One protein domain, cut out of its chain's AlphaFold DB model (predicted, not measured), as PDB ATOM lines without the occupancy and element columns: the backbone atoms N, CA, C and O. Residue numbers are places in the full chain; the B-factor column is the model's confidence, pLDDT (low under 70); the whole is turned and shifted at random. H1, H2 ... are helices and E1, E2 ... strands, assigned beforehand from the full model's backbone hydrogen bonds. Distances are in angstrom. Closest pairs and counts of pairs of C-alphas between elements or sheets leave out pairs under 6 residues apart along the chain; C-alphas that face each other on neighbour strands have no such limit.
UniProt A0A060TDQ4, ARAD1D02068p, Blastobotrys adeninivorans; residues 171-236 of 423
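AT A GLANCE: This is residues 171 to 236 of the 423 residues of the protein "ARAD1D02068p" of Blastobotrys adeninivorans (UniProt A0A060TDQ4). This is an open, flat frame: helix H1 makes one side, residues 188 to 202 run away from its end as a long arm, and the chain then folds back through helix H2 toward a small hairpin of strands E1 and E2. H1 stands well away from the other named elements, and its residues 171 to 176 stick out free. The printed part has 66 residues, with two named helices and two named strands in the order H1, H2, E1, E2; the sheet, in the order E1, E2, is antiparallel, and the class is mixed, helices and strands. The whole is loose, with a radius of gyration of the C-alphas of 14.0 A and spans of 40 by 29 by 13 A.

HOW THE PARTS SIT: E1, residues 222 to 225, and E2, residues 232 to 235, form a hairpin, antiparallel at 151 degrees between their directions. The C-alphas of 223 and 234 face each other at 4.9 A. N 224 and O 233 are within hydrogen-bond range at 2.9 A, as are N 222 and O 235 at 3.0 A. The closest C-alphas of H2, residues 203 to 214, and E1 are those of Val 211 and Val 224, 7.4 A apart. H2 and E2 are apart. H1, residues 171 to 187, is apart from H2, E1 and E2. In H1 and H2 every O i to N i+4 pair is within hydrogen-bond range.

IN THESE COORDINATES: E1 is 9.8 A long and E2 9.6 A, ending at C-alpha 235 (124.204, 101.494, 175.413). H2 is 16.3 A long and starts at C-alpha 203 (107.647, 109.205, 177.400). H1 is 24.0 A long and starts at C-alpha 171 (146.126, 107.103, 183.372).

THE WHOLE: The C-alphas of Arg 171 and Asn 200 are the two farthest apart, 44.4 A. The printed part has no cut. The link from H1 to H2 is long, with 15 residues; those from H2 to E1 and from E1 to E2 are short. Mean pLDDT of the printed part is 78.3, and it is under 70 at residues 191 to 201, 203 to 214 and 216.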
ATOM      1  N   ARG A 171     145.350 107.165 184.629       96.94
ATOM      2  CA  ARG A 171     146.126 107.103 183.372       96.94
ATOM      3  C   ARG A 171     145.698 105.951 182.455       96.94
ATOM      4  O   ARG A 171     145.596 106.145 181.247       96.94
ATOM      5  N   LEU A 172     145.410 104.773 183.016       95.94
ATOM      6  CA  LEU A 172     144.922 103.622 182.246       95.94
ATOM      7  C   LEU A 172     143.491 103.875 181.758       95.94
ATOM      8  O   LEU A 172     143.183 103.644 180.591       95.94
ATOM      9  N   ARG A 173     142.635 104.429 182.627       94.75
ATOM     10  CA  ARG A 173     141.245 104.777 182.301       94.75
ATOM     11  C   ARG A 173     141.154 105.803 181.162       94.75
ATOM     12  O   ARG A 173     140.389 105.600 180.222       94.75
ATOM     13  N   THR A 174     141.928 106.888 181.220       95.44
ATOM     14  CA  THR A 174     141.912 107.944 180.193       95.44
ATOM     15  C   THR A 174     142.592 107.507 178.897       95.44
ATOM     16  O   THR A 174     142.082 107.827 177.825       95.44
ATOM     17  N   GLY A 175     143.682 106.734 178.973       96.81
ATOM     18  CA  GLY A 175     144.326 106.126 177.805       96.81
ATOM     19  C   GLY A 175     143.386 105.183 177.049       96.81
ATOM     20  O   GLY A 175     143.220 105.328 175.838       96.81
ATOM     21  N   PHE A 176     142.695 104.293 177.773       94.75
ATOM     22  CA  PHE A 176     141.678 103.400 177.210       94.75
ATOM     23  C   PHE A 176     140.575 104.172 176.478       94.75
ATOM     24  O   PHE A 176     140.300 103.872 175.320       94.75
ATOM     25  N   PHE A 177     139.972 105.190 177.106       92.19
ATOM     26  CA  PHE A 177     138.917 105.971 176.450       92.19
ATOM     27  C   PHE A 177     139.423 106.706 175.200       92.19
ATOM     28  O   PHE A 177     138.776 106.619 174.160       92.19
ATOM     29  N   ARG A 178     140.591 107.364 175.260       93.12
ATOM     30  CA  ARG A 178     141.182 108.066 174.103       93.12
ATOM     31  C   ARG A 178     141.406 107.126 172.916       93.12
ATOM     32  O   ARG A 178     140.937 107.415 171.819       93.12
ATOM     33  N   MET A 179     142.065 105.989 173.144       94.62
ATOM     34  CA  MET A 179     142.331 105.000 172.095       94.62
ATOM     35  C   MET A 179     141.034 104.382 171.549       94.62
ATOM     36  O   MET A 179     140.910 104.183 170.343       94.62
ATOM     37  N   ARG A 180     140.049 104.115 172.417       91.31
ATOM     38  CA  ARG A 180     138.764 103.514 172.037       91.31
ATOM     39  C   ARG A 180     137.947 104.408 171.107       91.31
ATOM     40  O   ARG A 180     137.494 103.922 170.075       91.31
ATOM     41  N   GLU A 181     137.748 105.683 171.446       89.50
ATOM     42  CA  GLU A 181     136.966 106.578 170.578       89.50
ATOM     43  C   GLU A 181     137.702 106.851 169.254       89.50
ATOM     44  O   GLU A 181     137.072 106.823 168.199       89.50
ATOM     45  N   MET A 182     139.035 107.006 169.294       89.94
ATOM     46  CA  MET A 182     139.880 107.164 168.103       89.94
ATOM     47  C   MET A 182     139.746 105.977 167.137       89.94
ATOM     48  O   MET A 182     139.452 106.174 165.960       89.94
ATOM     49  N   LEU A 183     139.919 104.741 167.621       90.50
ATOM     50  CA  LEU A 183     139.830 103.544 166.779       90.50
ATOM     51  C   LEU A 183     138.412 103.307 166.246       90.50
ATOM     52  O   LEU A 183     138.258 102.913 165.094       90.50
ATOM     53  N   ILE A 184     137.369 103.562 167.047       87.44
ATOM     54  CA  ILE A 184     135.989 103.382 166.573       87.44
ATOM     55  C   ILE A 184     135.661 104.398 165.472       87.44
ATOM     56  O   ILE A 184     135.095 103.991 164.459       87.44
ATOM     57  N   GLY A 185     136.053 105.666 165.634       84.44
ATOM     58  CA  GLY A 185     135.841 106.711 164.628       84.44
ATOM     59  C   GLY A 185     136.680 106.543 163.356       84.44
ATOM     60  O   GLY A 185     136.220 106.920 162.285       84.44
ATOM     61  N   ALA A 186     137.877 105.953 163.450       87.56
ATOM     62  CA  ALA A 186     138.741 105.707 162.293       87.56
ATOM     63  C   ALA A 186     138.346 104.459 161.481       87.56
ATOM     64  O   ALA A 186     138.491 104.451 160.263       87.56
ATOM     65  N   LEU A 187     137.868 103.395 162.141       85.19
ATOM     66  CA  LEU A 187     137.616 102.094 161.501       85.19
ATOM     67  C   LEU A 187     136.161 101.873 161.056       85.19
ATOM     68  O   LEU A 187     135.888 100.896 160.363       85.19
ATOM     69  N   ASN A 188     135.213 102.717 161.476       80.38
ATOM     70  CA  ASN A 188     133.784 102.486 161.251       80.38
ATOM     71  C   ASN A 188     133.085 103.758 160.776       80.38
ATOM     72  O   ASN A 188     133.323 104.843 161.303       80.38
ATOM     73  N   THR A 189     132.123 103.613 159.866       77.00
ATOM     74  CA  THR A 189     131.191 104.696 159.555       77.00
ATOM     75  C   THR A 189     130.290 104.958 160.764       77.00
ATOM     76  O   THR A 189     129.474 104.123 161.168       77.00
ATOM     77  N   VAL A 190     130.457 106.129 161.377       71.81
ATOM     78  CA  VAL A 190     129.603 106.590 162.475       71.81
ATOM     79  C   VAL A 190     128.302 107.132 161.873       71.81
ATOM     80  O   VAL A 190     128.354 108.095 161.106       71.81
ATOM     81  N   PRO A 191     127.123 106.568 162.194       67.38
ATOM     82  CA  PRO A 191     125.861 107.126 161.728       67.38
ATOM     83  C   PRO A 191     125.604 108.487 162.405       67.38
ATOM     84  O   PRO A 191     125.961 108.656 163.580       67.38
ATOM     85  N   PRO A 192     124.951 109.449 161.720       66.19
ATOM     86  CA  PRO A 192     124.646 110.769 162.282       66.19
ATOM     87  C   PRO A 192     123.849 110.673 163.594       66.19
ATOM     88  O   PRO A 192     123.293 109.625 163.940       66.19
ATOM     89  N   LEU A 193     123.818 111.748 164.390       66.25
ATOM     90  CA  LEU A 193     122.969 111.769 165.589       66.25
ATOM     91  C   LEU A 193     121.489 111.597 165.193       66.25
ATOM     92  O   LEU A 193     121.062 112.204 164.211       66.25
ATOM     93  N   PRO A 194     120.691 110.821 165.953       62.28
ATOM     94  CA  PRO A 194     119.244 110.824 165.785       62.28
ATOM     95  C   PRO A 194     118.709 112.223 166.123       62.28
ATOM     96  O   PRO A 194     118.807 112.682 167.263       62.28
ATOM     97  N   SER A 195     118.188 112.917 165.114       57.81
ATOM     98  CA  SER A 195     117.747 114.308 165.202       57.81
ATOM     99  C   SER A 195     116.390 114.423 165.904       57.81
ATOM    100  O   SER A 195     115.350 114.347 165.252       57.81
ATOM    101  N   ALA A 196     116.439 114.649 167.222       59.53
ATOM    102  CA  ALA A 196     115.305 114.831 168.136       59.53
ATOM    103  C   ALA A 196     114.367 113.605 168.305       59.53
ATOM    104  O   ALA A 196     114.281 112.735 167.436       59.53
ATOM    105  N   PRO A 197     113.641 113.491 169.437       61.78
ATOM    106  CA  PRO A 197     112.469 112.622 169.501       61.78
ATOM    107  C   PRO A 197     111.374 113.152 168.556       61.78
ATOM    108  O   PRO A 197     111.128 114.360 168.543       61.78
ATOM    109  N   PRO A 198     110.656 112.292 167.809       64.81
ATOM    110  CA  PRO A 198     109.450 112.728 167.110       64.81
ATOM    111  C   PRO A 198     108.402 113.172 168.142       64.81
ATOM    112  O   PRO A 198     108.268 112.542 169.190       64.81
ATOM    113  N   ALA A 199     107.643 114.234 167.850       62.59
ATOM    114  CA  ALA A 199     106.761 114.886 168.829       62.59
ATOM    115  C   ALA A 199     105.755 113.931 169.511       62.59
ATOM    116  O   ALA A 199     105.494 114.057 170.704       62.59
ATOM    117  N   ASN A 200     105.272 112.917 168.782       69.25
ATOM    118  CA  ASN A 200     104.332 111.904 169.280       69.25
ATOM    119  C   ASN A 200     105.013 110.676 169.935       69.25
ATOM    120  O   ASN A 200     104.381 109.634 170.107       69.25
ATOM    121  N   ALA A 201     106.305 110.750 170.269       64.25
ATOM    122  CA  ALA A 201     107.011 109.687 170.981       64.25
ATOM    123  C   ALA A 201     106.435 109.468 172.389       64.25
ATOM    124  O   ALA A 201     106.206 110.419 173.135       64.25
ATOM    125  N   THR A 202     106.284 108.202 172.793       74.38
ATOM    126  CA  THR A 202     105.938 107.853 174.184       74.38
ATOM    127  C   THR A 202     106.999 108.382 175.164       74.38
ATOM    128  O   THR A 202     108.170 108.481 174.786       74.38
ATOM    129  N   PRO A 203     106.672 108.662 176.442       68.44
ATOM    130  CA  PRO A 203     107.647 109.205 177.400       68.44
ATOM    131  C   PRO A 203     108.892 108.315 177.582       68.44
ATOM    132  O   PRO A 203     109.994 108.821 177.778       68.44
ATOM    133  N   GLN A 204     108.763 106.990 177.423       65.25
ATOM    134  CA  GLN A 204     109.916 106.081 177.396       65.25
ATOM    135  C   GLN A 204     110.797 106.280 176.151       65.25
ATOM    136  O   GLN A 204     112.021 106.296 176.270       65.25
ATOM    137  N   GLN A 205     110.209 106.474 174.967       64.81
ATOM    138  CA  GLN A 205     110.963 106.797 173.750       64.81
ATOM    139  C   GLN A 205     111.606 108.188 173.821       64.81
ATOM    140  O   GLN A 205     112.733 108.338 173.360       64.81
ATOM    141  N   GLN A 206     110.947 109.180 174.431       66.56
ATOM    142  CA  GLN A 206     111.539 110.502 174.662       66.56
ATOM    143  C   GLN A 206     112.748 110.424 175.606       66.56
ATOM    144  O   GLN A 206     113.797 110.984 175.290       66.56
ATOM    145  N   HIS A 207     112.657 109.655 176.700       67.25
ATOM    146  CA  HIS A 207     113.801 109.391 177.579       67.25
ATOM    147  C   HIS A 207     114.957 108.714 176.822       67.25
ATOM    148  O   HIS A 207     116.089 109.190 176.870       67.25
ATOM    149  N   ILE A 208     114.676 107.657 176.050       67.25
ATOM    150  CA  ILE A 208     115.689 106.943 175.251       67.25
ATOM    151  C   ILE A 208     116.320 107.859 174.185       67.25
ATOM    152  O   ILE A 208     117.532 107.815 173.986       67.25
ATOM    153  N   ALA A 209     115.541 108.721 173.525       67.19
ATOM    154  CA  ALA A 209     116.049 109.689 172.554       67.19
ATOM    155  C   ALA A 209     116.938 110.760 173.210       67.19
ATOM    156  O   ALA A 209     118.037 111.017 172.719       67.19
ATOM    157  N   SER A 210     116.513 111.319 174.348       69.06
ATOM    158  CA  SER A 210     117.301 112.273 175.143       69.06
ATOM    159  C   SER A 210     118.633 111.658 175.594       69.06
ATOM    160  O   SER A 210     119.700 112.225 175.366       69.06
ATOM    161  N   VAL A 211     118.596 110.420 176.098       67.12
ATOM    162  CA  VAL A 211     119.782 109.619 176.432       67.12
ATOM    163  C   VAL A 211     120.698 109.408 175.220       67.12
ATOM    164  O   VAL A 211     121.920 109.534 175.342       67.12
ATOM    165  N   MET A 212     120.150 109.101 174.039       67.38
ATOM    166  CA  MET A 212     120.944 108.915 172.818       67.38
ATOM    167  C   MET A 212     121.552 110.214 172.278       67.38
ATOM    168  O   MET A 212     122.623 110.137 171.672       67.38
ATOM    169  N   ALA A 213     120.919 111.366 172.519       66.44
ATOM    170  CA  ALA A 213     121.459 112.688 172.208       66.44
ATOM    171  C   ALA A 213     122.569 113.086 173.197       66.44
ATOM    172  O   ALA A 213     123.682 113.392 172.772       66.44
ATOM    173  N   ALA A 214     122.325 112.973 174.507       66.44
ATOM    174  CA  ALA A 214     123.300 113.279 175.560       66.44
ATOM    175  C   ALA A 214     124.565 112.397 175.486       66.44
ATOM    176  O   ALA A 214     125.668 112.852 175.776       66.44
ATOM    177  N   THR A 215     124.430 111.144 175.037       70.81
ATOM    178  CA  THR A 215     125.560 110.234 174.753       70.81
ATOM    179  C   THR A 215     125.969 110.212 173.270       70.81
ATOM    180  O   THR A 215     126.696 109.318 172.830       70.81
ATOM    181  N   GLY A 216     125.504 111.175 172.466       69.62
ATOM    182  CA  GLY A 216     125.649 111.189 171.006       69.62
ATOM    183  C   GLY A 216     127.100 111.149 170.523       69.62
ATOM    184  O   GLY A 216     127.405 110.390 169.598       69.62
ATOM    185  N   ASN A 217     127.977 111.889 171.210       77.69
ATOM    186  CA  ASN A 217     129.404 112.034 170.895       77.69
ATOM    187  C   ASN A 217     130.276 110.866 171.388       77.69
ATOM    188  O   ASN A 217     131.452 110.809 171.047       77.69
ATOM    189  N   VAL A 218     129.730 109.937 172.186       85.31
ATOM    190  CA  VAL A 218     130.464 108.736 172.611       85.31
ATOM    191  C   VAL A 218     130.117 107.589 171.671       85.31
ATOM    192  O   VAL A 218     128.960 107.153 171.590       85.31
ATOM    193  N   LEU A 219     131.135 107.113 170.958       83.62
ATOM    194  CA  LEU A 219     131.059 106.059 169.956       83.62
ATOM    195  C   LEU A 219     131.187 104.678 170.605       83.62
ATOM    196  O   LEU A 219     130.540 103.722 170.180       83.62
ATOM    197  N   GLY A 220     131.996 104.563 171.659       85.38
ATOM    198  CA  GLY A 220     132.162 103.326 172.409       85.38
ATOM    199  C   GLY A 220     130.957 102.930 173.273       85.38
ATOM    200  O   GLY A 220     130.103 103.743 173.641       85.38
ATOM    201  N   ARG A 221     130.924 101.644 173.660       86.31
ATOM    202  CA  ARG A 221     129.935 101.094 174.604       86.31
ATOM    203  C   ARG A 221     129.897 101.943 175.877       86.31
ATOM    204  O   ARG A 221     130.941 102.239 176.467       86.31
ATOM    205  N   THR A 222     128.697 102.324 176.288       85.50
ATOM    206  CA  THR A 222     128.452 103.325 177.331       85.50
ATOM    207  C   THR A 222     127.475 102.797 178.377       85.50
ATOM    208  O   THR A 222     126.657 101.920 178.096       85.50
ATOM    209  N   LEU A 223     127.586 103.309 179.603       84.31
ATOM    210  CA  LEU A 223     126.593 103.107 180.655       84.31
ATOM    211  C   LEU A 223     125.805 104.401 180.808       84.31
ATOM    212  O   LEU A 223     126.393 105.478 180.871       84.31
ATOM    213  N   VAL A 224     124.488 104.271 180.860       83.31
ATOM    214  CA  VAL A 224     123.549 105.349 181.153       83.31
ATOM    215  C   VAL A 224     123.031 105.095 182.559       83.31
ATOM    216  O   VAL A 224     122.568 103.991 182.845       83.31
ATOM    217  N   TYR A 225     123.137 106.094 183.430       82.44
ATOM    218  CA  TYR A 225     122.614 106.027 184.789       82.44
ATOM    219  C   TYR A 225     121.429 106.978 184.924       82.44
ATOM    220  O   TYR A 225     121.584 108.186 184.754       82.44
ATOM    221  N   ASP A 226     120.259 106.422 185.213       80.75
ATOM    222  CA  ASP A 226     119.078 107.189 185.598       80.75
ATOM    223  C   ASP A 226     119.172 107.497 187.098       80.75
ATOM    224  O   ASP A 226     119.075 106.599 187.938       80.75
ATOM    225  N   THR A 227     119.370 108.772 187.432       79.88
ATOM    226  CA  THR A 227     119.491 109.257 188.813       79.88
ATOM    227  C   THR A 227     118.174 109.226 189.591       79.88
ATOM    228  O   THR A 227     118.215 109.240 190.818       79.88
ATOM    229  N   ALA A 228     117.019 109.157 188.919       83.94
ATOM    230  CA  ALA A 228     115.705 109.115 189.556       83.94
ATOM    231  C   ALA A 228     115.253 107.682 189.884       83.94
ATOM    232  O   ALA A 228     114.594 107.468 190.900       83.94
ATOM    233  N   THR A 229     115.608 106.688 189.057       83.00
ATOM    234  CA  THR A 229     115.257 105.270 189.310       83.00
ATOM    235  C   THR A 229     116.431 104.382 189.726       83.00
ATOM    236  O   THR A 229     116.239 103.193 189.990       83.00
ATOM    237  N   GLY A 230     117.654 104.922 189.762       83.12
ATOM    238  CA  GLY A 230     118.888 104.190 190.067       83.12
ATOM    239  C   GLY A 230     119.284 103.151 189.010       83.12
ATOM    240  O   GLY A 230     120.162 102.321 189.257       83.12
ATOM    241  N   ARG A 231     118.626 103.142 187.843       81.81
ATOM    242  CA  ARG A 231     118.824 102.125 186.804       81.81
ATOM    243  C   ARG A 231     120.092 102.379 185.998       81.81
ATOM    244  O   ARG A 231     120.420 103.511 185.656       81.81
ATOM    245  N   GLN A 232     120.777 101.287 185.665       84.88
ATOM    246  CA  GLN A 232     121.928 101.272 184.767       84.88
ATOM    247  C   GLN A 232     121.541 100.568 183.468       84.88
ATOM    248  O   GLN A 232     121.413  99.342 183.443       84.88
ATOM    249  N   ASP A 233     121.379 101.335 182.392       81.12
ATOM    250  CA  ASP A 233     121.131 100.798 181.056       81.12
ATOM    251  C   ASP A 233     122.409 100.844 180.207       81.12
ATOM    252  O   ASP A 233     123.169 101.817 180.196       81.12
ATOM    253  N   VAL A 234     122.680  99.744 179.503       82.38
ATOM    254  CA  VAL A 234     123.902  99.570 178.710       82.38
ATOM    255  C   VAL A 234     123.633  99.977 177.266       82.38
ATOM    256  O   VAL A 234     122.933  99.272 176.541       82.38
ATOM    257  N   ARG A 235     124.256 101.064 176.813       81.00
ATOM    258  CA  ARG A 235     124.204 101.494 175.413       81.00
ATOM    259  C   ARG A 235     125.283 100.763 174.590       81.00
ATOM    260  O   ARG A 235     126.465 100.836 174.950       81.00
ATOM    261  N   PRO A 236     124.922 100.046 173.506       80.75
ATOM    262  CA  PRO A 236     125.895  99.443 172.592       80.75
ATOM    263  C   PRO A 236     126.721 100.524 171.862       80.75
ATOM    264  O   PRO A 236     126.306 101.683 171.821       80.75
TER     265      PRO A 236